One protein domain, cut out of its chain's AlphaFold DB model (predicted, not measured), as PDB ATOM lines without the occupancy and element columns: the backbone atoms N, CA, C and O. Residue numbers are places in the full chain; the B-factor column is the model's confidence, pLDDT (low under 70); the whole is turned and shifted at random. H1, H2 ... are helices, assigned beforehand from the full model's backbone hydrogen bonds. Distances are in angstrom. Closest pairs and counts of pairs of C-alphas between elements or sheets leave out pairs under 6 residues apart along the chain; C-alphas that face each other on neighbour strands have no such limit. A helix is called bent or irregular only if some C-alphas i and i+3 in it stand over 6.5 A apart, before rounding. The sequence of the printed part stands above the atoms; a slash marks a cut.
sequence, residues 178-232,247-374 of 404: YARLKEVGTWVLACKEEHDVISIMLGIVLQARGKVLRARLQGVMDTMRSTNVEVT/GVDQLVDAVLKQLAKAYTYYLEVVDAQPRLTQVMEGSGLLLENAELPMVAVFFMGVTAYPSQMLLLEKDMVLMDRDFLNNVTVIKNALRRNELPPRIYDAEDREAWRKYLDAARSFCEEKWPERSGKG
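What this domain is: This is residues 178 to 232 and 247 to 374 of the 404 residues of an uncharacterized protein of Phytophthora kernoviae (UniProt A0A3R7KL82). Three long helices, H2, H3 and H4, stand side by side in an up-and-down bundle, each running against the one before it, and H1 folds back along part of H2. The shorter H6 and H7 cross H4 steeply, H6 also meeting H2 and H7 also meeting H3, while little H5 and H8 lie by H7. The printed part has 183 residues with eight named helices, H1 to H8 in order, and no named strand; the class is all helix. It is compact, with a radius of gyration of the C-alphas of 17.0 A and spans of 54 by 38 by 31 A.

How they stand to each other: H1, residues 178 to 190, forms a helical hairpin with H2, residues 196 to 232; they touch, closest at the C-alphas of Gly 185 and Val 205, 5.9 A, at a shallow tilt of 29 degrees, opposite ways. H2 touches H3, residues 248 to 276, closest at the C-alphas of Ser 199 and Leu 276, 6.1 A, at 17 degrees, opposite ways. H3 and H4, residues 283 to 304, are a second helical hairpin at a shallow tilt of 16 degrees, and their closest C-alphas, of Ala 262 and Met 294, are 4.9 A apart. H4 touches H2 with residues 283 to 293 alone, closest at the C-alphas of Leu 286 and Gln 207, 6.3 A. H5, residues 313 to 318, and H7, residues 352 to 366, only just touch, with 3 pairs of C-alphas within 8 A; the closest are those of Asp 315 and Ala 358, 5.9 A. H6, residues 323 to 336, touches H4 at a steep tilt of 51 degrees, closest at the C-alphas of Ile 330 and Ala 296, 5.9 A. H7 touches H4 at a tilt of 69 degrees, only just steep, closest at the C-alphas of Ala 359 and Val 295, 5.6 A. H8, residues 368 to 371, is close to but not clearly touching H3, with the C-alphas of Arg 370 and Thr 264 closest at 7.3 A. Every O i to N i+4 pair is within hydrogen-bond range in H1, H2, H6 and H7, against 23 of 25 in H3, 16 of 18 in H4 and 0 of 2 in H5, where 2 of 3 O i to N i+3 pairs are; H8 is too short for an i+4 pair.

Where its parts are: H1 begins at C-alpha 178, (23.573, -6.531, 0.864), and is 18.4 A long. H2 is 54.0 A, H3 40.8 A and H4 32.7 A long. H3 has a kink of 26 degrees near residue 270. H3 and H5 are irregular: C-alphas 271 and 274 are 7.2 A apart, and C-alphas 314 and 317 are 7.0 A apart. H5 is 10.2 A, H6 19.8 A, H7 21.2 A and H8 5.5 A long; H8 ends at C-alpha 371, (10.418, -6.238, 18.772).

The domain as a whole: The two C-alphas farthest apart, of Glu 194 and Thr 232, are 56.4 A apart. Residues 233 to 246 are not printed, and C-alphas 232 and 247 are 13.8 A apart across the cut. The link H6 to H7, residues 337 to 351, is long. The pLDDT is under 70 in residues 224 to 232, 340 and 371 to 374.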
ATOM      1  N   TYR A 178      24.572  -6.413  -0.212       87.56
ATOM      2  CA  TYR A 178      23.573  -6.531   0.864       87.56
ATOM      3  C   TYR A 178      22.645  -5.315   1.011       87.56
ATOM      4  O   TYR A 178      21.459  -5.484   1.288       87.56
ATOM      5  N   ALA A 179      23.172  -4.093   0.855       83.25
ATOM      6  CA  ALA A 179      22.371  -2.871   0.968       83.25
ATOM      7  C   ALA A 179      21.294  -2.828  -0.120       83.25
ATOM      8  O   ALA A 179      20.115  -2.660   0.185       83.25
ATOM      9  N   ARG A 180      21.686  -3.130  -1.361       80.81
ATOM     10  CA  ARG A 180      20.765  -3.186  -2.492       80.81
ATOM     11  C   ARG A 180      19.732  -4.298  -2.335       80.81
ATOM     12  O   ARG A 180      18.551  -4.067  -2.559       80.81
ATOM     13  N   LEU A 181      20.133  -5.476  -1.853       84.81
ATOM     14  CA  LEU A 181      19.182  -6.543  -1.527       84.81
ATOM     15  C   LEU A 181      18.145  -6.103  -0.475       84.81
ATOM     16  O   LEU A 181      16.973  -6.464  -0.571       84.81
ATOM     17  N   LYS A 182      18.554  -5.319   0.531       88.06
ATOM     18  CA  LYS A 182      17.640  -4.769   1.543       88.06
ATOM     19  C   LYS A 182      16.661  -3.754   0.944       88.06
ATOM     20  O   LYS A 182      15.474  -3.802   1.267       88.06
ATOM     21  N   GLU A 183      17.136  -2.862   0.080       81.44
ATOM     22  CA  GLU A 183      16.286  -1.897  -0.634       81.44
ATOM     23  C   GLU A 183      15.241  -2.607  -1.489       81.44
ATOM     24  O   GLU A 183      14.049  -2.336  -1.370       81.44
ATOM     25  N   VAL A 184      15.678  -3.586  -2.281       79.75
ATOM     26  CA  VAL A 184      14.800  -4.382  -3.142       79.75
ATOM     27  C   VAL A 184      13.770  -5.152  -2.309       79.75
ATOM     28  O   VAL A 184      12.589  -5.149  -2.640       79.75
ATOM     29  N   GLY A 185      14.164  -5.739  -1.175       83.00
ATOM     30  CA  GLY A 185      13.217  -6.374  -0.248       83.00
ATOM     31  C   GLY A 185      12.192  -5.392   0.332       83.00
ATOM     32  O   GLY A 185      11.013  -5.717   0.432       83.00
ATOM     33  N   THR A 186      12.623  -4.169   0.649       80.75
ATOM     34  CA  THR A 186      11.732  -3.093   1.117       80.75
ATOM     35  C   THR A 186      10.727  -2.696   0.037       80.75
ATOM     36  O   THR A 186       9.550  -2.503   0.335       80.75
ATOM     37  N   TRP A 187      11.165  -2.631  -1.222       80.75
ATOM     38  CA  TRP A 187      10.287  -2.380  -2.363       80.75
ATOM     39  C   TRP A 187       9.223  -3.474  -2.518       80.75
ATOM     40  O   TRP A 187       8.046  -3.153  -2.668       80.75
ATOM     41  N   VAL A 188       9.598  -4.754  -2.391       79.12
ATOM     42  CA  VAL A 188       8.630  -5.868  -2.446       79.12
ATOM     43  C   VAL A 188       7.594  -5.761  -1.326       79.12
ATOM     44  O   VAL A 188       6.409  -5.968  -1.564       79.12
ATOM     45  N   LEU A 189       8.018  -5.401  -0.111       80.38
ATOM     46  CA  LEU A 189       7.112  -5.201   1.026       80.38
ATOM     47  C   LEU A 189       6.194  -3.981   0.855       80.38
ATOM     48  O   LEU A 189       5.066  -3.993   1.341       80.38
ATOM     49  N   ALA A 190       6.660  -2.936   0.169       75.75
ATOM     50  CA  ALA A 190       5.859  -1.756  -0.157       75.75
ATOM     51  C   ALA A 190       4.899  -1.986  -1.339       75.75
ATOM     52  O   ALA A 190       3.996  -1.173  -1.570       75.75
ATOM     53  N   CYS A 191       5.084  -3.074  -2.092       73.56
ATOM     54  CA  CYS A 191       4.223  -3.433  -3.205       73.56
ATOM     55  C   CYS A 191       2.811  -3.755  -2.696       73.56
ATOM     56  O   CYS A 191       2.614  -4.638  -1.865       73.56
ATOM     57  N   LYS A 192       1.814  -3.028  -3.213       75.00
ATOM     58  CA  LYS A 192       0.395  -3.190  -2.846       75.00
ATOM     59  C   LYS A 192      -0.303  -4.314  -3.617       75.00
ATOM     60  O   LYS A 192      -1.499  -4.518  -3.438       75.00
ATOM     61  N   GLU A 193       0.414  -4.983  -4.512       72.00
ATOM     62  CA  GLU A 193      -0.113  -6.079  -5.316       72.00
ATOM     63  C   GLU A 193      -0.249  -7.339  -4.443       72.00
ATOM     64  O   GLU A 193       0.737  -7.912  -3.969       72.00
ATOM     65  N   GLU A 194      -1.493  -7.763  -4.215       73.81
ATOM     66  CA  GLU A 194      -1.827  -8.997  -3.500       73.81
ATOM     67  C   GLU A 194      -1.751 -10.184  -4.468       73.81
ATOM     68  O   GLU A 194      -2.761 -10.662  -4.978       73.81
ATOM     69  N   HIS A 195      -0.523 -10.616  -4.761       77.62
ATOM     70  CA  HIS A 195      -0.246 -11.733  -5.664       77.62
ATOM     71  C   HIS A 195       0.836 -12.662  -5.095       77.62
ATOM     72  O   HIS A 195       1.811 -12.199  -4.486       77.62
ATOM     73  N   ASP A 196       0.703 -13.971  -5.328       85.31
ATOM     74  CA  ASP A 196       1.632 -14.992  -4.815       85.31
ATOM     75  C   ASP A 196       3.056 -14.783  -5.328       85.31
ATOM     76  O   ASP A 196       4.030 -14.971  -4.605       85.31
ATOM     77  N   VAL A 197       3.189 -14.284  -6.554       81.69
ATOM     78  CA  VAL A 197       4.482 -13.945  -7.168       81.69
ATOM     79  C   VAL A 197       5.246 -12.911  -6.361       81.69
ATOM     80  O   VAL A 197       6.445 -13.078  -6.172       81.69
ATOM     81  N   ILE A 198       4.578 -11.895  -5.810       84.19
ATOM     82  CA  ILE A 198       5.221 -10.904  -4.935       84.19
ATOM     83  C   ILE A 198       5.725 -11.575  -3.649       84.19
ATOM     84  O   ILE A 198       6.812 -11.261  -3.162       84.19
ATOM     85  N   SER A 199       4.974 -12.544  -3.119       90.31
ATOM     86  CA  SER A 199       5.388 -13.348  -1.965       90.31
ATOM     87  C   SER A 199       6.631 -14.183  -2.290       90.31
ATOM     88  O   SER A 199       7.603 -14.176  -1.538       90.31
ATOM     89  N   ILE A 200       6.643 -14.857  -3.442       90.19
ATOM     90  CA  ILE A 200       7.783 -15.659  -3.904       90.19
ATOM     91  C   ILE A 200       9.003 -14.755  -4.151       90.19
ATOM     92  O   ILE A 200      10.117 -15.095  -3.750       90.19
ATOM     93  N   MET A 201       8.808 -13.573  -4.745       87.31
ATOM     94  CA  MET A 201       9.855 -12.564  -4.927       87.31
ATOM     95  C   MET A 201      10.472 -12.145  -3.587       87.31
ATOM     96  O   MET A 201      11.701 -12.073  -3.482       87.31
ATOM     97  N   LEU A 202       9.652 -11.928  -2.552       92.38
ATOM     98  CA  LEU A 202      10.126 -11.631  -1.199       92.38
ATOM     99  C   LEU A 202      10.988 -12.774  -0.649       92.38
ATOM    100  O   LEU A 202      12.089 -12.526  -0.156       92.38
ATOM    101  N   GLY A 203      10.523 -14.019  -0.783       93.50
ATOM    102  CA  GLY A 203      11.263 -15.207  -0.352       93.50
ATOM    103  C   GLY A 203      12.636 -15.326  -1.020       93.50
ATOM    104  O   GLY A 203      13.639 -15.533  -0.335       93.50
ATOM    105  N   ILE A 204      12.707 -15.092  -2.336       92.06
ATOM    106  CA  ILE A 204      13.961 -15.097  -3.110       92.06
ATOM    107  C   ILE A 204      14.939 -14.027  -2.593       92.06
ATOM    108  O   ILE A 204      16.118 -14.320  -2.383       92.06
ATOM    109  N   VAL A 205      14.463 -12.800  -2.339       93.31
ATOM    110  CA  VAL A 205      15.305 -11.723  -1.785       93.31
ATOM    111  C   VAL A 205      15.822 -12.086  -0.402       93.31
ATOM    112  O   VAL A 205      17.012 -11.927  -0.135       93.31
ATOM    113  N   LEU A 206      14.944 -12.553   0.487       95.50
ATOM    114  CA  LEU A 206      15.322 -12.905   1.853       95.50
ATOM    115  C   LEU A 206      16.365 -14.024   1.849       95.50
ATOM    116  O   LEU A 206      17.399 -13.884   2.498       95.50
ATOM    117  N   GLN A 207      16.181 -15.062   1.031       94.19
ATOM    118  CA  GLN A 207      17.154 -16.146   0.904       94.19
ATOM    119  C   GLN A 207      18.538 -15.640   0.468       94.19
ATOM    120  O   GLN A 207      19.554 -16.007   1.068       94.19
ATOM    121  N   ALA A 208      18.594 -14.769  -0.541       93.38
ATOM    122  CA  ALA A 208      19.848 -14.170  -0.991       93.38
ATOM    123  C   ALA A 208      20.480 -13.267   0.079       93.38
ATOM    124  O   ALA A 208      21.689 -13.332   0.316       93.38
ATOM    125  N   ARG A 209      19.669 -12.470   0.789       94.25
ATOM    126  CA  ARG A 209      20.129 -11.640   1.913       94.25
ATOM    127  C   ARG A 209      20.744 -12.473   3.022       94.25
ATOM    128  O   ARG A 209      21.821 -12.111   3.492       94.25
ATOM    129  N   GLY A 210      20.110 -13.578   3.405       92.94
ATOM    130  CA  GLY A 210      20.636 -14.499   4.410       92.94
ATOM    131  C   GLY A 210      22.000 -15.063   4.019       92.94
ATOM    132  O   GLY A 210      22.927 -15.044   4.831       92.94
ATOM    133  N   LYS A 211      22.165 -15.477   2.755       91.56
ATOM    134  CA  LYS A 211      23.447 -15.971   2.221       91.56
ATOM    135  C   LYS A 211      24.547 -14.907   2.266       91.56
ATOM    136  O   LYS A 211      25.629 -15.172   2.787       91.56
ATOM    137  N   VAL A 212      24.268 -13.690   1.789       91.56
ATOM    138  CA  VAL A 212      25.243 -12.581   1.823       91.56
ATOM    139  C   VAL A 212      25.577 -12.179   3.259       91.56
ATOM    140  O   VAL A 212      26.742 -11.936   3.573       91.56
ATOM    141  N   LEU A 213      24.581 -12.119   4.147       92.44
ATOM    142  CA  LEU A 213      24.794 -11.811   5.559       92.44
ATOM    143  C   LEU A 213      25.723 -12.837   6.205       92.44
ATOM    144  O   LEU A 213      26.705 -12.451   6.829       92.44
ATOM    145  N   ARG A 214      25.454 -14.129   6.004       89.31
ATOM    146  CA  ARG A 214      26.293 -15.224   6.502       89.31
ATOM    147  C   ARG A 214      27.732 -15.102   6.008       89.31
ATOM    148  O   ARG A 214      28.649 -15.128   6.823       89.31
ATOM    149  N   ALA A 215      27.936 -14.890   4.709       88.56
ATOM    150  CA  ALA A 215      29.272 -14.723   4.138       88.56
ATOM    151  C   ALA A 215      30.010 -13.486   4.699       88.56
ATOM    152  O   ALA A 215      31.200 -13.557   5.003       88.56
ATOM    153  N   ARG A 216      29.309 -12.366   4.927       88.00
ATOM    154  CA  ARG A 216      29.889 -11.174   5.578       88.00
ATOM    155  C   ARG A 216      30.259 -11.434   7.037       88.00
ATOM    156  O   ARG A 216      31.320 -11.001   7.480       88.00
ATOM    157  N   LEU A 217      29.401 -12.133   7.779       87.25
ATOM    158  CA  LEU A 217      29.675 -12.524   9.162       87.25
ATOM    159  C   LEU A 217      30.882 -13.459   9.238       87.25
ATOM    160  O   LEU A 217      31.702 -13.293  10.135       87.25
ATOM    161  N   GLN A 218      31.036 -14.366   8.269       82.38
ATOM    162  CA  GLN A 218      32.212 -15.226   8.171       82.38
ATOM    163  C   GLN A 218      33.508 -14.419   8.100       82.38
ATOM    164  O   GLN A 218      34.394 -14.629   8.927       82.38
ATOM    165  N   GLY A 219      33.567 -13.430   7.203       77.56
ATOM    166  CA  GLY A 219      34.720 -12.536   7.101       77.56
ATOM    167  C   GLY A 219      35.013 -11.789   8.406       77.56
ATOM    168  O   GLY A 219      36.159 -11.741   8.841       77.56
ATOM    169  N   VAL A 220      33.985 -11.265   9.085       75.94
ATOM    170  CA  VAL A 220      34.168 -10.556  10.368       75.94
ATOM    171  C   VAL A 220      34.710 -11.485  11.459       75.94
ATOM    172  O   VAL A 220      35.610 -11.095  12.204       75.94
ATOM    173  N   MET A 221      34.198 -12.714  11.549       73.00
ATOM    174  CA  MET A 221      34.653 -13.696  12.537       73.00
ATOM    175  C   MET A 221      36.111 -14.111  12.333       73.00
ATOM    176  O   MET A 221      36.839 -14.301  13.310       73.00
ATOM    177  N   ASP A 222      36.538 -14.285  11.084       74.06
ATOM    178  CA  ASP A 222      37.908 -14.696  10.782       74.06
ATOM    179  C   ASP A 222      38.906 -13.556  11.063       74.06
ATOM    180  O   ASP A 222      39.987 -13.806  11.608       74.06
ATOM    181  N   THR A 223      38.504 -12.299  10.844       71.62
ATOM    182  CA  THR A 223      39.279 -11.120  11.263       71.62
ATOM    183  C   THR A 223      39.408 -11.038  12.785       71.62
ATOM    184  O   THR A 223      40.523 -10.956  13.289       71.62
ATOM    185  N   MET A 224      38.301 -11.148  13.534       67.88
ATOM    186  CA  MET A 224      38.321 -11.097  15.008       67.88
ATOM    187  C   MET A 224      39.198 -12.194  15.626       67.88
ATOM    188  O   MET A 224      39.889 -11.960  16.616       67.88
ATOM    189  N   ARG A 225      39.207 -13.398  15.036       65.94
ATOM    190  CA  ARG A 225      40.087 -14.488  15.479       65.94
ATOM    191  C   ARG A 225      41.562 -14.135  15.292       65.94
ATOM    192  O   ARG A 225      42.356 -14.425  16.179       65.94
ATOM    193  N   SER A 226      41.913 -13.538  14.157       60.31
ATOM    194  CA  SER A 226      43.298 -13.172  13.839       60.31
ATOM    195  C   SER A 226      43.814 -12.095  14.796       60.31
ATOM    196  O   SER A 226      44.900 -12.237  15.350       60.31
ATOM    197  N   THR A 227      42.985 -11.095  15.112       58.59
ATOM    198  CA  THR A 227      43.339 -10.034  16.069       58.59
ATOM    199  C   THR A 227      43.523 -10.572  17.491       58.59
ATOM    200  O   THR A 227      44.479 -10.200  18.162       58.59
ATOM    201  N   ASN A 228      42.676 -11.504  17.950       54.66
ATOM    202  CA  ASN A 228      42.821 -12.110  19.282       54.66
ATOM    203  C   ASN A 228      44.090 -12.970  19.424       54.66
ATOM    204  O   ASN A 228      44.667 -13.029  20.510       54.66
ATOM    205  N   VAL A 229      44.540 -13.619  18.343       53.41
ATOM    206  CA  VAL A 229      45.810 -14.368  18.315       53.41
ATOM    207  C   VAL A 229      47.007 -13.414  18.360       53.41
ATOM    208  O   VAL A 229      47.964 -13.671  19.082       53.41
ATOM    209  N   GLU A 230      46.945 -12.274  17.670       45.25
ATOM    210  CA  GLU A 230      48.007 -11.261  17.723       45.25
ATOM    211  C   GLU A 230      48.088 -10.554  19.085       45.25
ATOM    212  O   GLU A 230      49.188 -10.332  19.586       45.25
ATOM    213  N   VAL A 231      46.955 -10.264  19.740       47.94
ATOM    214  CA  VAL A 231      46.935  -9.677  21.098       47.94
ATOM    215  C   VAL A 231      47.515 -10.635  22.146       47.94
ATOM    216  O   VAL A 231      48.176 -10.191  23.079       47.94
ATOM    217  N   THR A 232      47.308 -11.946  21.989       44.75
ATOM    218  CA  THR A 232      47.889 -12.957  22.894       44.75
ATOM    219  C   THR A 232      49.350 -13.285  22.576       44.75
ATOM    220  O   THR A 232      50.083 -13.657  23.485       44.75
ATOM    221  N   GLY A 247      40.483  -1.306  20.498       72.75
ATOM    222  CA  GLY A 247      40.216  -1.528  21.922       72.75
ATOM    223  C   GLY A 247      39.137  -2.598  22.132       72.75
ATOM    224  O   GLY A 247      38.279  -2.787  21.269       72.75
ATOM    225  N   VAL A 248      39.141  -3.276  23.287       74.62
ATOM    226  CA  VAL A 248      38.149  -4.320  23.633       74.62
ATOM    227  C   VAL A 248      36.712  -3.812  23.455       74.62
ATOM    228  O   VAL A 248      35.896  -4.496  22.844       74.62
ATOM    229  N   ASP A 249      36.427  -2.576  23.869       80.06
ATOM    230  CA  ASP A 249      35.106  -1.956  23.697       80.06
ATOM    231  C   ASP A 249      34.707  -1.806  22.220       80.06
ATOM    232  O   ASP A 249      33.558  -2.037  21.848       80.06
ATOM    233  N   GLN A 250      35.665  -1.497  21.339       81.62
ATOM    234  CA  GLN A 250      35.415  -1.378  19.899       81.62
ATOM    235  C   GLN A 250      35.117  -2.741  19.258       81.62
ATOM    236  O   GLN A 250      34.322  -2.823  18.318       81.62
ATOM    237  N   LEU A 251      35.728  -3.816  19.767       83.19
ATOM    238  CA  LEU A 251      35.449  -5.183  19.327       83.19
ATOM    239  C   LEU A 251      34.068  -5.657  19.801       83.19
ATOM    240  O   LEU A 251      33.321  -6.231  19.005       83.19
ATOM    241  N   VAL A 252      33.695  -5.361  21.051       86.44
ATOM    242  CA  VAL A 252      32.349  -5.626  21.588       86.44
ATOM    243  C   VAL A 252      31.291  -4.888  20.766       86.44
ATOM    244  O   VAL A 252      30.324  -5.498  20.307       86.44
ATOM    245  N   ASP A 253      31.505  -3.603  20.481       88.62
ATOM    246  CA  ASP A 253      30.618  -2.810  19.627       88.62
ATOM    247  C   ASP A 253      30.489  -3.395  18.217       88.62
ATOM    248  O   ASP A 253      29.406  -3.382  17.624       88.62
ATOM    249  N   ALA A 254      31.581  -3.916  17.654       87.69
ATOM    250  CA  ALA A 254      31.551  -4.576  16.357       87.69
ATOM    251  C   ALA A 254      30.687  -5.847  16.393       87.69
ATOM    252  O   ALA A 254      29.869  -6.037  15.489       87.69
ATOM    253  N   VAL A 255      30.805  -6.676  17.439       90.12
ATOM    254  CA  VAL A 255      29.951  -7.862  17.635       90.12
ATOM    255  C   VAL A 255      28.486  -7.459  17.788       90.12
ATOM    256  O   VAL A 255      27.637  -7.971  17.058       90.12
ATOM    257  N   LEU A 256      28.179  -6.490  18.654       92.25
ATOM    258  CA  LEU A 256      26.812  -6.009  18.871       92.25
ATOM    259  C   LEU A 256      26.194  -5.432  17.589       92.25
ATOM    260  O   LEU A 256      25.026  -5.687  17.298       92.25
ATOM    261  N   LYS A 257      26.972  -4.719  16.766       92.38
ATOM    262  CA  LYS A 257      26.518  -4.231  15.451       92.38
ATOM    263  C   LYS A 257      26.175  -5.373  14.496       92.38
ATOM    264  O   LYS A 257      25.216  -5.253  13.732       92.38
ATOM    265  N   GLN A 258      26.951  -6.456  14.493       92.62
ATOM    266  CA  GLN A 258      26.642  -7.631  13.674       92.62
ATOM    267  C   GLN A 258      25.423  -8.389  14.208       92.62
ATOM    268  O   GLN A 258      24.566  -8.785  13.417       92.62
ATOM    269  N   LEU A 259      25.294  -8.506  15.531       94.81
ATOM    270  CA  LEU A 259      24.143  -9.131  16.174       94.81
ATOM    271  C   LEU A 259      22.855  -8.368  15.855       94.81
ATOM    272  O   LEU A 259      21.885  -8.973  15.414       94.81
ATOM    273  N   ALA A 260      22.869  -7.035  15.948       94.12
ATOM    274  CA  ALA A 260      21.727  -6.196  15.585       94.12
ATOM    275  C   ALA A 260      21.294  -6.393  14.121       94.12
ATOM    276  O   ALA A 260      20.098  -6.403  13.816       94.12
ATOM    277  N   LYS A 261      22.254  -6.555  13.198       93.38
ATOM    278  CA  LYS A 261      21.973  -6.831  11.778       93.38
ATOM    279  C   LYS A 261      21.339  -8.207  11.587       93.38
ATOM    280  O   LYS A 261      20.357  -8.303  10.854       93.38
ATOM    281  N   ALA A 262      21.881  -9.235  12.239       94.69
ATOM    282  CA  ALA A 262      21.344 -10.591  12.188       94.69
ATOM    283  C   ALA A 262      19.946 -10.676  12.805       94.69
ATOM    284  O   ALA A 262      19.048 -11.236  12.187       94.69
ATOM    285  N   TYR A 263      19.736 -10.023  13.946       96.06
ATOM    286  CA  TYR A 263      18.441  -9.951  14.609       96.06
ATOM    287  C   TYR A 263      17.392  -9.220  13.764       96.06
ATOM    288  O   TYR A 263      16.285  -9.712  13.588       96.06
ATOM    289  N   THR A 264      17.748  -8.081  13.160       94.31
ATOM    290  CA  THR A 264      16.827  -7.353  12.268       94.31
ATOM    291  C   THR A 264      16.425  -8.205  11.065       94.31
ATOM    292  O   THR A 264      15.254  -8.249  10.708       94.31
ATOM    293  N   TYR A 265      17.382  -8.906  10.452       95.06
ATOM    294  CA  TYR A 265      17.089  -9.827   9.354       95.06
ATOM    295  C   TYR A 265      16.206 -11.002   9.805       95.06
ATOM    296  O   TYR A 265      15.261 -11.347   9.104       95.06
ATOM    297  N   TYR A 266      16.469 -11.577  10.983       95.69
ATOM    298  CA  TYR A 266      15.632 -12.619  11.577       95.69
ATOM    299  C   TYR A 266      14.182 -12.152  11.760       95.69
ATOM    300  O   TYR A 266      13.270 -12.834  11.299       95.69
ATOM    301  N   LEU A 267      13.964 -10.967  12.340       94.75
ATOM    302  CA  LEU A 267      12.621 -10.402  12.508       94.75
ATOM    303  C   LEU A 267      11.904 -10.210  11.167       94.75
ATOM    304  O   LEU A 267      10.748 -10.592  11.036       94.75
ATOM    305  N   GLU A 268      12.596  -9.697  10.145       93.19
ATOM    306  CA  GLU A 268      12.021  -9.538   8.803       93.19
ATOM    307  C   GLU A 268      11.591 -10.885   8.184       93.19
ATOM    308  O   GLU A 268      10.580 -10.948   7.483       93.19
ATOM    309  N   VAL A 269      12.330 -11.971   8.442       94.31
ATOM    310  CA  VAL A 269      11.966 -13.322   7.980       94.31
ATOM    311  C   VAL A 269      10.788 -13.887   8.775       94.31
ATOM    312  O   VAL A 269       9.888 -14.475   8.177       94.31
ATOM    313  N   VAL A 270      10.761 -13.685  10.096       93.81
ATOM    314  CA  VAL A 270       9.632 -14.074  10.959       93.81
ATOM    315  C   VAL A 270       8.348 -13.366  10.527       93.81
ATOM    316  O   VAL A 270       7.322 -14.019  10.355       93.81
ATOM    317  N   ASP A 271       8.408 -12.060  10.273       92.19
ATOM    318  CA  ASP A 271       7.256 -11.276   9.818       92.19
ATOM    319  C   ASP A 271       6.760 -11.731   8.434       92.19
ATOM    320  O   ASP A 271       5.559 -11.721   8.158       92.19
ATOM    321  N   ALA A 272       7.670 -12.169   7.558       91.44
ATOM    322  CA  ALA A 272       7.327 -12.675   6.231       91.44
ATOM    323  C   ALA A 272       6.764 -14.110   6.246       91.44
ATOM    324  O   ALA A 272       6.083 -14.506   5.296       91.44
ATOM    325  N   GLN A 273       7.016 -14.900   7.295       92.69
ATOM    326  CA  GLN A 273       6.712 -16.334   7.300       92.69
ATOM    327  C   GLN A 273       5.250 -16.716   7.021       92.69
ATOM    328  O   GLN A 273       5.026 -17.626   6.212       92.69
ATOM    329  N   PRO A 274       4.241 -16.050   7.619       90.75
ATOM    330  CA  PRO A 274       2.839 -16.386   7.371       90.75
ATOM    331  C   PRO A 274       2.467 -16.307   5.888       90.75
ATOM    332  O   PRO A 274       1.692 -17.122   5.394       90.75
ATOM    333  N   ARG A 275       3.068 -15.351   5.169       88.69
ATOM    334  CA  ARG A 275       2.873 -15.153   3.732       88.69
ATOM    335  C   ARG A 275       3.647 -16.183   2.905       88.69
ATOM    336  O   ARG A 275       3.142 -16.659   1.897       88.69
ATOM    337  N   LEU A 276       4.868 -16.531   3.313       91.00
ATOM    338  CA  LEU A 276       5.740 -17.430   2.550       91.00
ATOM    339  C   LEU A 276       5.339 -18.903   2.656       91.00
ATOM    340  O   LEU A 276       5.468 -19.633   1.679       91.00
ATOM    341  N   THR A 277       4.821 -19.331   3.806       90.88
ATOM    342  CA  THR A 277       4.439 -20.736   4.047       90.88
ATOM    343  C   THR A 277       3.342 -21.232   3.101       90.88
ATOM    344  O   THR A 277       3.255 -22.425   2.835       90.88
ATOM    345  N   GLN A 278       2.525 -20.328   2.558       87.50
ATOM    346  CA  GLN A 278       1.430 -20.678   1.648       87.50
ATOM    347  C   GLN A 278       1.872 -20.829   0.186       87.50
ATOM    348  O   GLN A 278       1.184 -21.483  -0.588       87.50
ATOM    349  N   VAL A 279       3.000 -20.221  -0.197       85.62
ATOM    350  CA  VAL A 279       3.360 -19.991  -1.613       85.62
ATOM    351  C   VAL A 279       4.757 -20.475  -1.992       85.62
ATOM    352  O   VAL A 279       5.091 -20.522  -3.174       85.62
ATOM    353  N   MET A 280       5.605 -20.795  -1.012       85.69
ATOM    354  CA  MET A 280       7.001 -21.150  -1.244       85.69
ATOM    355  C   MET A 280       7.380 -22.416  -0.482       85.69
ATOM    356  O   MET A 280       7.468 -22.431   0.748       85.69
ATOM    357  N   GLU A 281       7.687 -23.466  -1.237       82.06
ATOM    358  CA  GLU A 281       8.288 -24.680  -0.702       82.06
ATOM    359  C   GLU A 281       9.670 -24.357  -0.103       82.06
ATOM    360  O   GLU A 281      10.475 -23.636  -0.697       82.06
ATOM    361  N   GLY A 282       9.936 -24.836   1.114       79.62
ATOM    362  CA  GLY A 282      11.176 -24.527   1.833       79.62
ATOM    363  C   GLY A 282      11.178 -23.200   2.603       79.62
ATOM    364  O   GLY A 282      12.246 -22.764   3.042       79.62
ATOM    365  N   SER A 283      10.021 -22.564   2.836       85.69
ATOM    366  CA  SER A 283       9.934 -21.395   3.729       85.69
ATOM    367  C   SER A 283      10.463 -21.693   5.140       85.69
ATOM    368  O   SER A 283      11.125 -20.845   5.731       85.69
ATOM    369  N   GLY A 284      10.244 -22.899   5.678       85.25
ATOM    370  CA  GLY A 284      10.792 -23.322   6.976       85.25
ATOM    371  C   GLY A 284      12.322 -23.253   7.018       85.25
ATOM    372  O   GLY A 284      12.895 -22.635   7.912       85.25
ATOM    373  N   LEU A 285      12.979 -23.749   5.965       87.50
ATOM    374  CA  LEU A 285      14.432 -23.683   5.827       87.50
ATOM    375  C   LEU A 285      14.940 -22.232   5.751       87.50
ATOM    376  O   LEU A 285      16.053 -21.945   6.191       87.50
ATOM    377  N   LEU A 286      14.157 -21.293   5.206       90.44
ATOM    378  CA  LEU A 286      14.512 -19.868   5.213       90.44
ATOM    379  C   LEU A 286      14.546 -19.294   6.639       90.44
ATOM    380  O   LEU A 286      15.449 -18.515   6.950       90.44
ATOM    381  N   LEU A 287      13.601 -19.690   7.497       91.31
ATOM    382  CA  LEU A 287      13.579 -19.278   8.903       91.31
ATOM    383  C   LEU A 287      14.773 -19.853   9.667       91.31
ATOM    384  O   LEU A 287      15.515 -19.087  10.274       91.31
ATOM    385  N   GLU A 288      15.041 -21.153   9.538       88.62
ATOM    386  CA  GLU A 288      16.229 -21.783  10.138       88.62
ATOM    387  C   GLU A 288      17.527 -21.098   9.665       88.62
ATOM    388  O   GLU A 288      18.446 -20.826  10.443       88.62
ATOM    389  N   ASN A 289      17.587 -20.715   8.381       88.00
ATOM    390  CA  ASN A 289      18.700 -19.942   7.826       88.00
ATOM    391  C   ASN A 289      18.877 -18.563   8.472       88.00
ATOM    392  O   ASN A 289      20.001 -18.047   8.467       88.00
ATOM    393  N   ALA A 290      17.802 -17.958   8.973       92.62
ATOM    394  CA  ALA A 290      17.816 -16.662   9.635       92.62
ATOM    395  C   ALA A 290      18.142 -16.761  11.132       92.62
ATOM    396  O   ALA A 290      18.783 -15.857  11.670       92.62
ATOM    397  N   GLU A 291      17.781 -17.870  11.780       93.44
ATOM    398  CA  GLU A 291      18.112 -18.162  13.179       93.44
ATOM    399  C   GLU A 291      19.623 -18.324  13.389       93.44
ATOM    400  O   GLU A 291      20.209 -17.696  14.275       93.44
ATOM    401  N   LEU A 292      20.279 -19.127  12.541       91.94
ATOM    402  CA  LEU A 292      21.679 -19.510  12.736       91.94
ATOM    403  C   LEU A 292      22.657 -18.325  12.849       91.94
ATOM    404  O   LEU A 292      23.450 -18.315  13.791       91.94
ATOM    405  N   PRO A 293      22.637 -17.313  11.958       92.25
ATOM    406  CA  PRO A 293      23.511 -16.148  12.082       92.25
ATOM    407  C   PRO A 293      23.340 -15.386  13.399       92.25
ATOM    408  O   PRO A 293      24.330 -14.957  13.983       92.25
ATOM    409  N   MET A 294      22.103 -15.222  13.873       94.81
ATOM    410  CA  MET A 294      21.818 -14.513  15.122       94.81
ATOM    411  C   MET A 294      22.362 -15.292  16.322       94.81
ATOM    412  O   MET A 294      23.122 -14.738  17.117       94.81
ATOM    413  N   VAL A 295      22.032 -16.584  16.406       93.69
ATOM    414  CA  VAL A 295      22.483 -17.489  17.474       93.69
ATOM    415  C   VAL A 295      24.010 -17.555  17.516       93.69
ATOM    416  O   VAL A 295      24.617 -17.389  18.574       93.69
ATOM    417  N   ALA A 296      24.653 -17.730  16.361       91.75
ATOM    418  CA  ALA A 296      26.103 -17.815  16.267       91.75
ATOM    419  C   ALA A 296      26.792 -16.531  16.754       91.75
ATOM    420  O   ALA A 296      27.696 -16.605  17.586       91.75
ATOM    421  N   VAL A 297      26.366 -15.355  16.269       92.38
ATOM    422  CA  VAL A 297      26.954 -14.063  16.671       92.38
ATOM    423  C   VAL A 297      26.767 -13.808  18.164       92.38
ATOM    424  O   VAL A 297      27.711 -13.367  18.819       92.38
ATOM    425  N   PHE A 298      25.596 -14.136  18.710       94.31
ATOM    426  CA  PHE A 298      25.325 -14.002  20.134       94.31
ATOM    427  C   PHE A 298      26.294 -14.830  20.986       94.31
ATOM    428  O   PHE A 298      27.016 -14.269  21.810       94.31
ATOM    429  N   PHE A 299      26.379 -16.142  20.749       91.88
ATOM    430  CA  PHE A 299      27.207 -17.016  21.583       91.88
ATOM    431  C   PHE A 299      28.711 -16.802  21.399       91.88
ATOM    432  O   PHE A 299      29.478 -17.007  22.340       91.88
ATOM    433  N   MET A 300      29.161 -16.320  20.238       86.62
ATOM    434  CA  MET A 300      30.544 -15.847  20.108       86.62
ATOM    435  C   MET A 300      30.810 -14.597  20.943       86.62
ATOM    436  O   MET A 300      31.887 -14.473  21.514       86.62
ATOM    437  N   GLY A 301      29.842 -13.685  21.032       88.81
ATOM    438  CA  GLY A 301      29.932 -12.516  21.897       88.81
ATOM    439  C   GLY A 301      30.011 -12.893  23.375       88.81
ATOM    440  O   GLY A 301      30.929 -12.458  24.060       88.81
ATOM    441  N   VAL A 302      29.112 -13.771  23.831       90.31
ATOM    442  CA  VAL A 302      29.082 -14.282  25.216       90.31
ATOM    443  C   VAL A 302      30.390 -14.989  25.587       90.31
ATOM    444  O   VAL A 302      30.914 -14.789  26.679       90.31
ATOM    445  N   THR A 303      30.946 -15.799  24.681       88.31
ATOM    446  CA  THR A 303      32.191 -16.543  24.952       88.31
ATOM    447  C   THR A 303      33.445 -15.677  24.877       88.31
ATOM    448  O   THR A 303      34.368 -15.891  25.658       88.31
ATOM    449  N   ALA A 304      33.504 -14.706  23.962       85.62
ATOM    450  CA  ALA A 304      34.673 -13.840  23.803       85.62
ATOM    451  C   ALA A 304      34.692 -12.658  24.787       85.62
ATOM    452  O   ALA A 304      35.770 -12.203  25.163       85.62
ATOM    453  N   TYR A 305      33.520 -12.167  25.204       87.25
ATOM    454  CA  TYR A 305      33.365 -10.962  26.027       87.25
ATOM    455  C   TYR A 305      32.359 -11.179  27.174       87.25
ATOM    456  O   TYR A 305      31.358 -10.459  27.266       87.25
ATOM    457  N   PRO A 306      32.599 -12.156  28.070       84.44
ATOM    458  CA  PRO A 306      31.631 -12.557  29.096       84.44
ATOM    459  C   PRO A 306      31.287 -11.438  30.086       84.44
ATOM    460  O   PRO A 306      30.194 -11.426  30.635       84.44
ATOM    461  N   SER A 307      32.177 -10.463  30.296       83.56
ATOM    462  CA  SER A 307      31.918  -9.297  31.154       83.56
ATOM    463  C   SER A 307      31.026  -8.225  30.515       83.56
ATOM    464  O   SER A 307      30.471  -7.400  31.235       83.56
ATOM    465  N   GLN A 308      30.898  -8.200  29.184       85.94
ATOM    466  CA  GLN A 308      30.158  -7.170  28.441       85.94
ATOM    467  C   GLN A 308      28.886  -7.716  27.777       85.94
ATOM    468  O   GLN A 308      27.934  -6.968  27.551       85.94
ATOM    469  N   MET A 309      28.860  -9.011  27.455       88.25
ATOM    470  CA  MET A 309      27.720  -9.713  26.867       88.25
ATOM    471  C   MET A 309      27.267 -10.831  27.804       88.25
ATOM    472  O   MET A 309      27.601 -11.998  27.616       88.25
ATOM    473  N   LEU A 310      26.516 -10.443  28.833       85.06
ATOM    474  CA  LEU A 310      26.008 -11.356  29.850       85.06
ATOM    475  C   LEU A 310      24.781 -12.122  29.343       85.06
ATOM    476  O   LEU A 310      23.894 -11.546  28.710       85.06
ATOM    477  N   LEU A 311      24.729 -13.417  29.658       85.69
ATOM    478  CA  LEU A 311      23.494 -14.193  29.582       85.69
ATOM    479  C   LEU A 311      22.508 -13.676  30.632       85.69
ATOM    480  O   LEU A 311      22.909 -13.260  31.721       85.69
ATOM    481  N   LEU A 312      21.219 -13.739  30.313       85.88
ATOM    482  CA  LEU A 312      20.178 -13.457  31.292       85.88
ATOM    483  C   LEU A 312      20.174 -14.545  32.363       85.88
ATOM    484  O   LEU A 312      20.502 -15.697  32.084       85.88
ATOM    485  N   GLU A 313      19.753 -14.197  33.577       85.75
ATOM    486  CA  GLU A 313      19.748 -15.122  34.719       85.75
ATOM    487  C   GLU A 313      18.991 -16.424  34.403       85.75
ATOM    488  O   GLU A 313      19.483 -17.521  34.662       85.75
ATOM    489  N   LYS A 314      17.843 -16.312  33.722       86.06
ATOM    490  CA  LYS A 314      17.037 -17.454  33.258       86.06
ATOM    491  C   LYS A 314      17.765 -18.378  32.267       86.06
ATOM    492  O   LYS A 314      17.427 -19.554  32.176       86.06
ATOM    493  N   ASP A 315      18.749 -17.852  31.540       87.31
ATOM    494  CA  ASP A 315      19.477 -18.547  30.475       87.31
ATOM    495  C   ASP A 315      20.840 -19.075  30.959       87.31
ATOM    496  O   ASP A 315      21.520 -19.788  30.221       87.31
ATOM    497  N   MET A 316      21.241 -18.797  32.209       84.75
ATOM    498  CA  MET A 316      22.501 -19.296  32.787       84.75
ATOM    499  C   MET A 316      22.587 -20.826  32.815       84.75
ATOM    500  O   MET A 316      23.684 -21.378  32.761       84.75
ATOM    501  N   VAL A 317      21.440 -21.514  32.833       83.75
ATOM    502  CA  VAL A 317      21.350 -22.981  32.732       83.75
ATOM    503  C   VAL A 317      21.985 -23.531  31.447       83.75
ATOM    504  O   VAL A 317      22.351 -24.699  31.403       83.75
ATOM    505  N   LEU A 318      22.151 -22.698  30.411       84.62
ATOM    506  CA  LEU A 318      22.822 -23.074  29.165       84.62
ATOM    507  C   LEU A 318      24.334 -23.228  29.304       84.62
ATOM    508  O   LEU A 318      24.933 -23.872  28.449       84.62
ATOM    509  N   MET A 319      24.958 -22.647  30.336       83.62
ATOM    510  CA  MET A 319      26.396 -22.795  30.603       83.62
ATOM    511  C   MET A 319      26.700 -24.138  31.277       83.62
ATOM    512  O   MET A 319      27.360 -24.207  32.314       83.62
ATOM    513  N   ASP A 320      26.176 -25.209  30.694       84.38
ATOM    514  CA  ASP A 320      26.438 -26.570  31.116       84.38
ATOM    515  C   ASP A 320      27.804 -27.072  30.614       84.38
ATOM    516  O   ASP A 320      28.602 -26.342  30.016       84.38
ATOM    517  N   ARG A 321      28.097 -28.349  30.879       85.31
ATOM    518  CA  ARG A 321      29.352 -28.990  30.462       85.31
ATOM    519  C   ARG A 321      29.537 -29.028  28.935       85.31
ATOM    520  O   ARG A 321      30.675 -29.116  28.477       85.31
ATOM    521  N   ASP A 322      28.449 -28.972  28.165       87.12
ATOM    522  CA  ASP A 322      28.432 -29.155  26.712       87.12
ATOM    523  C   ASP A 322      28.390 -27.816  25.955       87.12
ATOM    524  O   ASP A 322      28.666 -27.761  24.753       87.12
ATOM    525  N   PHE A 323      28.161 -26.708  26.666       88.88
ATOM    526  CA  PHE A 323      28.080 -25.348  26.136       88.88
ATOM    527  C   PHE A 323      29.185 -24.990  25.135       88.88
ATOM    528  O   PHE A 323      28.905 -24.647  23.986       88.88
ATOM    529  N   LEU A 324      30.460 -25.092  25.529       88.56
ATOM    530  CA  LEU A 324      31.584 -24.700  24.665       88.56
ATOM    531  C   LEU A 324      31.705 -25.588  23.413       88.56
ATOM    532  O   LEU A 324      32.070 -25.101  22.333       88.56
ATOM    533  N   ASN A 325      31.354 -26.871  23.533       89.31
ATOM    534  CA  ASN A 325      31.311 -27.798  22.404       89.31
ATOM    535  C   ASN A 325      30.193 -27.398  21.435       89.31
ATOM    536  O   ASN A 325      30.440 -27.255  20.237       89.31
ATOM    537  N   ASN A 326      28.997 -27.104  21.948       90.81
ATOM    538  CA  ASN A 326      27.869 -26.645  21.141       90.81
ATOM    539  C   ASN A 326      28.159 -25.324  20.434       90.81
ATOM    540  O   ASN A 326      27.895 -25.206  19.239       90.81
ATOM    541  N   VAL A 327      28.764 -24.344  21.113       89.31
ATOM    542  CA  VAL A 327      29.170 -23.078  20.477       89.31
ATOM    543  C   VAL A 327      30.147 -23.331  19.324       89.31
ATOM    544  O   VAL A 327      30.041 -22.708  18.263       89.31
ATOM    545  N   THR A 328      31.057 -24.296  19.479       89.12
ATOM    546  CA  THR A 328      31.968 -24.713  18.404       89.12
ATOM    547  C   THR A 328      31.213 -25.338  17.226       89.12
ATOM    548  O   THR A 328      31.492 -24.995  16.073       89.12
ATOM    549  N   VAL A 329      30.227 -26.203  17.489       90.12
ATOM    550  CA  VAL A 329      29.357 -26.788  16.455       90.12
ATOM    551  C   VAL A 329      28.573 -25.701  15.716       90.12
ATOM    552  O   VAL A 329      28.600 -25.668  14.489       90.12
ATOM    553  N   ILE A 330      27.956 -24.755  16.430       90.31
ATOM    554  CA  ILE A 330      27.196 -23.634  15.851       90.31
ATOM    555  C   ILE A 330      28.086 -22.785  14.934       90.31
ATOM    556  O   ILE A 330      27.701 -22.449  13.811       90.31
ATOM    557  N   LYS A 331      29.309 -22.472  15.374       87.06
ATOM    558  CA  LYS A 331      30.282 -21.727  14.566       87.06
ATOM    559  C   LYS A 331      30.663 -22.478  13.289       87.06
ATOM    560  O   LYS A 331      30.793 -21.873  12.225       87.06
ATOM    561  N   ASN A 332      30.844 -23.793  13.383       86.94
ATOM    562  CA  ASN A 332      31.151 -24.629  12.225       86.94
ATOM    563  C   ASN A 332      29.955 -24.754  11.274       86.94
ATOM    564  O   ASN A 332      30.151 -24.702  10.062       86.94
ATOM    565  N   ALA A 333      28.733 -24.822  11.796       88.12
ATOM    566  CA  ALA A 333      27.519 -24.830  10.992       88.12
ATOM    567  C   ALA A 333      27.349 -23.524  10.202       88.12
ATOM    568  O   ALA A 333      27.054 -23.556   9.005       88.12
ATOM    569  N   LEU A 334      27.655 -22.374  10.819       86.62
ATOM    570  CA  LEU A 334      27.666 -21.078  10.133       86.62
ATOM    571  C   LEU A 334      28.677 -21.048   8.971       86.62
ATOM    572  O   LEU A 334      28.361 -20.515   7.908       86.62
ATOM    573  N   ARG A 335      29.852 -21.667   9.150       82.50
ATOM    574  CA  ARG A 335      30.895 -21.804   8.113       82.50
ATOM    575  C   ARG A 335      30.494 -22.726   6.970       82.50
ATOM    576  O   ARG A 335      30.765 -22.424   5.814       82.50
ATOM    577  N   ARG A 336      29.904 -23.873   7.305       82.44
ATOM    578  CA  ARG A 336      29.605 -24.962   6.362       82.44
ATOM    579  C   ARG A 336      28.218 -24.877   5.747       82.44
ATOM    580  O   ARG A 336      27.892 -25.701   4.902       82.44
ATOM    581  N   ASN A 337      27.425 -23.878   6.135       72.94
ATOM    582  CA  ASN A 337      26.051 -23.719   5.673       72.94
ATOM    583  C   ASN A 337      25.157 -24.915   6.082       72.94
ATOM    584  O   ASN A 337      24.246 -25.285   5.346       72.94
ATOM    585  N   GLU A 338      25.436 -25.513   7.246       77.50
ATOM    586  CA  GLU A 338      24.685 -26.643   7.813       77.50
ATOM    587  C   GLU A 338      23.544 -26.117   8.698       77.50
ATOM    588  O   GLU A 338      23.755 -25.199   9.494       77.50
ATOM    589  N   LEU A 339      22.334 -26.669   8.555       73.75
ATOM    590  CA  LEU A 339      21.141 -26.231   9.287       73.75
ATOM    591  C   LEU A 339      20.177 -27.381   9.602       73.75
ATOM    592  O   LEU A 339      19.962 -28.216   8.720       73.75
ATOM    593  N   PRO A 340      19.535 -27.354  10.786       68.25
ATOM    594  CA  PRO A 340      20.045 -26.782  12.041       68.25
ATOM    595  C   PRO A 340      21.240 -27.610  12.570       68.25
ATOM    596  O   PRO A 340      21.346 -28.803  12.270       68.25
ATOM    597  N   PRO A 341      22.169 -27.025  13.351       76.25
ATOM    598  CA  PRO A 341      23.248 -27.799  13.957       76.25
ATOM    599  C   PRO A 341      22.702 -28.772  15.008       76.25
ATOM    600  O   PRO A 341      21.893 -28.395  15.854       76.25
ATOM    601  N   ARG A 342      23.197 -30.013  15.001       80.88
ATOM    602  CA  ARG A 342      22.915 -30.981  16.070       80.88
ATOM    603  C   ARG A 342      23.738 -30.619  17.305       80.88
ATOM    604  O   ARG A 342      24.949 -30.823  17.307       80.88
ATOM    605  N   ILE A 343      23.078 -30.050  18.312       83.38
ATOM    606  CA  ILE A 343      23.672 -29.639  19.592       83.38
ATOM    607  C   ILE A 343      22.878 -30.210  20.767       83.38
ATOM    608  O   ILE A 343      21.664 -30.396  20.650       83.38
ATOM    609  N   TYR A 344      23.553 -30.451  21.890       81.25
ATOM    610  CA  TYR A 344      23.020 -31.227  23.014       81.25
ATOM    611  C   TYR A 344      23.151 -30.481  24.344       81.25
ATOM    612  O   TYR A 344      24.173 -29.850  24.572       81.25
ATOM    613  N   ASP A 345      22.147 -30.519  25.217       79.12
ATOM    614  CA  ASP A 345      22.295 -30.015  26.593       79.12
ATOM    615  C   ASP A 345      22.939 -31.063  27.517       79.12
ATOM    616  O   ASP A 345      23.203 -32.188  27.097       79.12
ATOM    617  N   ALA A 346      23.163 -30.714  28.788       73.25
ATOM    618  CA  ALA A 346      23.715 -31.611  29.812       73.25
ATOM    619  C   ALA A 346      22.996 -32.970  29.946       73.25
ATOM    620  O   ALA A 346      23.544 -33.901  30.542       73.25
ATOM    621  N   GLU A 347      21.761 -33.064  29.446       76.81
ATOM    622  CA  GLU A 347      20.914 -34.253  29.453       76.81
ATOM    623  C   GLU A 347      20.841 -34.943  28.075       76.81
ATOM    624  O   GLU A 347      19.959 -35.773  27.849       76.81
ATOM    625  N   ASP A 348      21.741 -34.597  27.151       73.62
ATOM    626  CA  ASP A 348      21.825 -35.104  25.779       73.62
ATOM    627  C   ASP A 348      20.554 -34.858  24.930       73.62
ATOM    628  O   ASP A 348      20.246 -35.609  23.998       73.62
ATOM    629  N   ARG A 349      19.796 -33.785  25.206       72.00
ATOM    630  CA  ARG A 349      18.601 -33.393  24.428       72.00
ATOM    631  C   ARG A 349      18.936 -32.341  23.368       72.00
ATOM    632  O   ARG A 349      19.808 -31.510  23.590       72.00
ATOM    633  N   GLU A 350      18.207 -32.316  22.242       79.31
ATOM    634  CA  GLU A 350      18.385 -31.298  21.185       79.31
ATOM    635  C   GLU A 350      18.153 -29.871  21.724       79.31
ATOM    636  O   GLU A 350      17.020 -29.415  21.900       79.31
ATOM    637  N   ALA A 351      19.245 -29.147  21.985       85.31
ATOM    638  CA  ALA A 351      19.222 -27.889  22.734       85.31
ATOM    639  C   ALA A 351      18.949 -26.641  21.877       85.31
ATOM    640  O   ALA A 351      18.798 -25.547  22.428       85.31
ATOM    641  N   TRP A 352      18.858 -26.777  20.545       89.94
ATOM    642  CA  TRP A 352      18.771 -25.653  19.594       89.94
ATOM    643  C   TRP A 352      17.744 -24.592  19.988       89.94
ATOM    644  O   TRP A 352      18.058 -23.402  20.011       89.94
ATOM    645  N   ARG A 353      16.537 -25.019  20.375       89.00
ATOM    646  CA  ARG A 353      15.460 -24.101  20.759       89.00
ATOM    647  C   ARG A 353      15.832 -23.231  21.960       89.00
ATOM    648  O   ARG A 353      15.607 -22.030  21.915       89.00
ATOM    649  N   LYS A 354      16.460 -23.804  22.991       89.94
ATOM    650  CA  LYS A 354      16.874 -23.043  24.182       89.94
ATOM    651  C   LYS A 354      17.949 -22.004  23.831       89.94
ATOM    652  O   LYS A 354      17.911 -20.880  24.318       89.94
ATOM    653  N   TYR A 355      18.878 -22.363  22.943       92.31
ATOM    654  CA  TYR A 355      19.925 -21.461  22.450       92.31
ATOM    655  C   TYR A 355      19.334 -20.311  21.621       92.31
ATOM    656  O   TYR A 355      19.742 -19.157  21.772       92.31
ATOM    657  N   LEU A 356      18.347 -20.615  20.774       92.94
ATOM    658  CA  LEU A 356      17.587 -19.617  20.028       92.94
ATOM    659  C   LEU A 356      16.833 -18.662  20.958       92.94
ATOM    660  O   LEU A 356      16.938 -17.447  20.790       92.94
ATOM    661  N   ASP A 357      16.115 -19.192  21.946       92.69
ATOM    662  CA  ASP A 357      15.329 -18.397  22.893       92.69
ATOM    663  C   ASP A 357      16.210 -17.463  23.735       92.69
ATOM    664  O   ASP A 357      15.843 -16.303  23.945       92.69
ATOM    665  N   ALA A 358      17.398 -17.915  24.145       93.69
ATOM    666  CA  ALA A 358      18.373 -17.079  24.846       93.69
ATOM    667  C   ALA A 358      18.905 -15.942  23.957       93.69
ATOM    668  O   ALA A 358      18.902 -14.777  24.360       93.69
ATOM    669  N   ALA A 359      19.295 -16.250  22.712       94.88
ATOM    670  CA  ALA A 359      19.760 -15.237  21.763       94.88
ATOM    671  C   ALA A 359      18.678 -14.186  21.469       94.88
ATOM    672  O   ALA A 359      18.967 -12.987  21.419       94.88
ATOM    673  N   ARG A 360      17.423 -14.625  21.314       94.69
ATOM    674  CA  ARG A 360      16.271 -13.736  21.129       94.69
ATOM    675  C   ARG A 360      16.020 -12.872  22.352       94.69
ATOM    676  O   ARG A 360      15.924 -11.661  22.200       94.69
ATOM    677  N   SER A 361      15.966 -13.473  23.537       93.44
ATOM    678  CA  SER A 361      15.708 -12.756  24.790       93.44
ATOM    679  C   SER A 361      16.745 -11.661  25.024       93.44
ATOM    680  O   SER A 361      16.386 -10.522  25.313       93.44
ATOM    681  N   PHE A 362      18.025 -11.973  24.800       94.50
ATOM    682  CA  PHE A 362      19.095 -10.980  24.860       94.50
ATOM    683  C   PHE A 362      18.874  -9.834  23.863       94.50
ATOM    684  O   PHE A 362      19.010  -8.663  24.214       94.50
ATOM    685  N   CYS A 363      18.522 -10.145  22.612       95.00
ATOM    686  CA  CYS A 363      18.281  -9.127  21.590       95.00
ATOM    687  C   CYS A 363      17.042  -8.266  21.882       95.00
ATOM    688  O   CYS A 363      17.056  -7.071  21.595       95.00
ATOM    689  N   GLU A 364      15.983  -8.854  22.440       93.38
ATOM    690  CA  GLU A 364      14.750  -8.168  22.838       93.38
ATOM    691  C   GLU A 364      14.994  -7.204  24.008       93.38
ATOM    692  O   GLU A 364      14.490  -6.083  23.977       93.38
ATOM    693  N   GLU A 365      15.818  -7.587  24.988       91.38
ATOM    694  CA  GLU A 365      16.222  -6.701  26.086       91.38
ATOM    695  C   GLU A 365      17.176  -5.593  25.613       91.38
ATOM    696  O   GLU A 365      17.056  -4.439  26.026       91.38
ATOM    697  N   LYS A 366      18.103  -5.919  24.701       92.25
ATOM    698  CA  LYS A 366      19.085  -4.959  24.177       92.25
ATOM    699  C   LYS A 366      18.476  -3.936  23.215       92.25
ATOM    700  O   LYS A 366      18.943  -2.797  23.179       92.25
ATOM    701  N   TRP A 367      17.483  -4.344  22.423       93.69
ATOM    702  CA  TRP A 367      16.830  -3.527  21.393       93.69
ATOM    703  C   TRP A 367      15.298  -3.684  21.413       93.69
ATOM    704  O   TRP A 367      14.710  -4.197  20.447       93.69
ATOM    705  N   PRO A 368      14.619  -3.225  22.481       87.56
ATOM    706  CA  PRO A 368      13.168  -3.361  22.628       87.56
ATOM    707  C   PRO A 368      12.386  -2.607  21.542       87.56
ATOM    708  O   PRO A 368      11.261  -2.963  21.196       87.56
ATOM    709  N   GLU A 369      12.979  -1.581  20.930       86.44
ATOM    710  CA  GLU A 369      12.370  -0.834  19.830       86.44
ATOM    711  C   GLU A 369      12.195  -1.663  18.545       86.44
ATOM    712  O   GLU A 369      11.434  -1.273  17.654       86.44
ATOM    713  N   ARG A 370      12.901  -2.798  18.430       82.50
ATOM    714  CA  ARG A 370      12.867  -3.677  17.250       82.50
ATOM    715  C   ARG A 370      11.784  -4.746  17.339       82.50
ATOM    716  O   ARG A 370      11.235  -5.106  16.304       82.50
ATOM    717  N   SER A 371      11.436  -5.201  18.541       65.75
ATOM    718  CA  SER A 371      10.418  -6.238  18.772       65.75
ATOM    719  C   SER A 371       8.972  -5.718  18.678       65.75
ATOM    720  O   SER A 371       8.041  -6.508  18.546       65.75
ATOM    721  N   GLY A 372       8.757  -4.395  18.690       50.72
ATOM    722  CA  GLY A 372       7.427  -3.771  18.790       50.72
ATOM    723  C   GLY A 372       6.728  -3.333  17.490       50.72
ATOM    724  O   GLY A 372       5.660  -2.724  17.567       50.72
ATOM    725  N   LYS A 373       7.282  -3.575  16.291       45.00
ATOM    726  CA  LYS A 373       6.697  -3.064  15.023       45.00
ATOM    727  C   LYS A 373       5.732  -4.012  14.298       45.00
ATOM    728  O   LYS A 373       5.272  -3.679  13.208       45.00
ATOM    729  N   GLY A 374       5.314  -5.107  14.926       40.62
ATOM    730  CA  GLY A 374       4.226  -5.957  14.438       40.62
ATOM    731  C   GLY A 374       2.838  -5.403  14.777       40.62
ATOM    732  O   GLY A 374       2.087  -6.030  15.522       40.62
TER     733      GLY A 374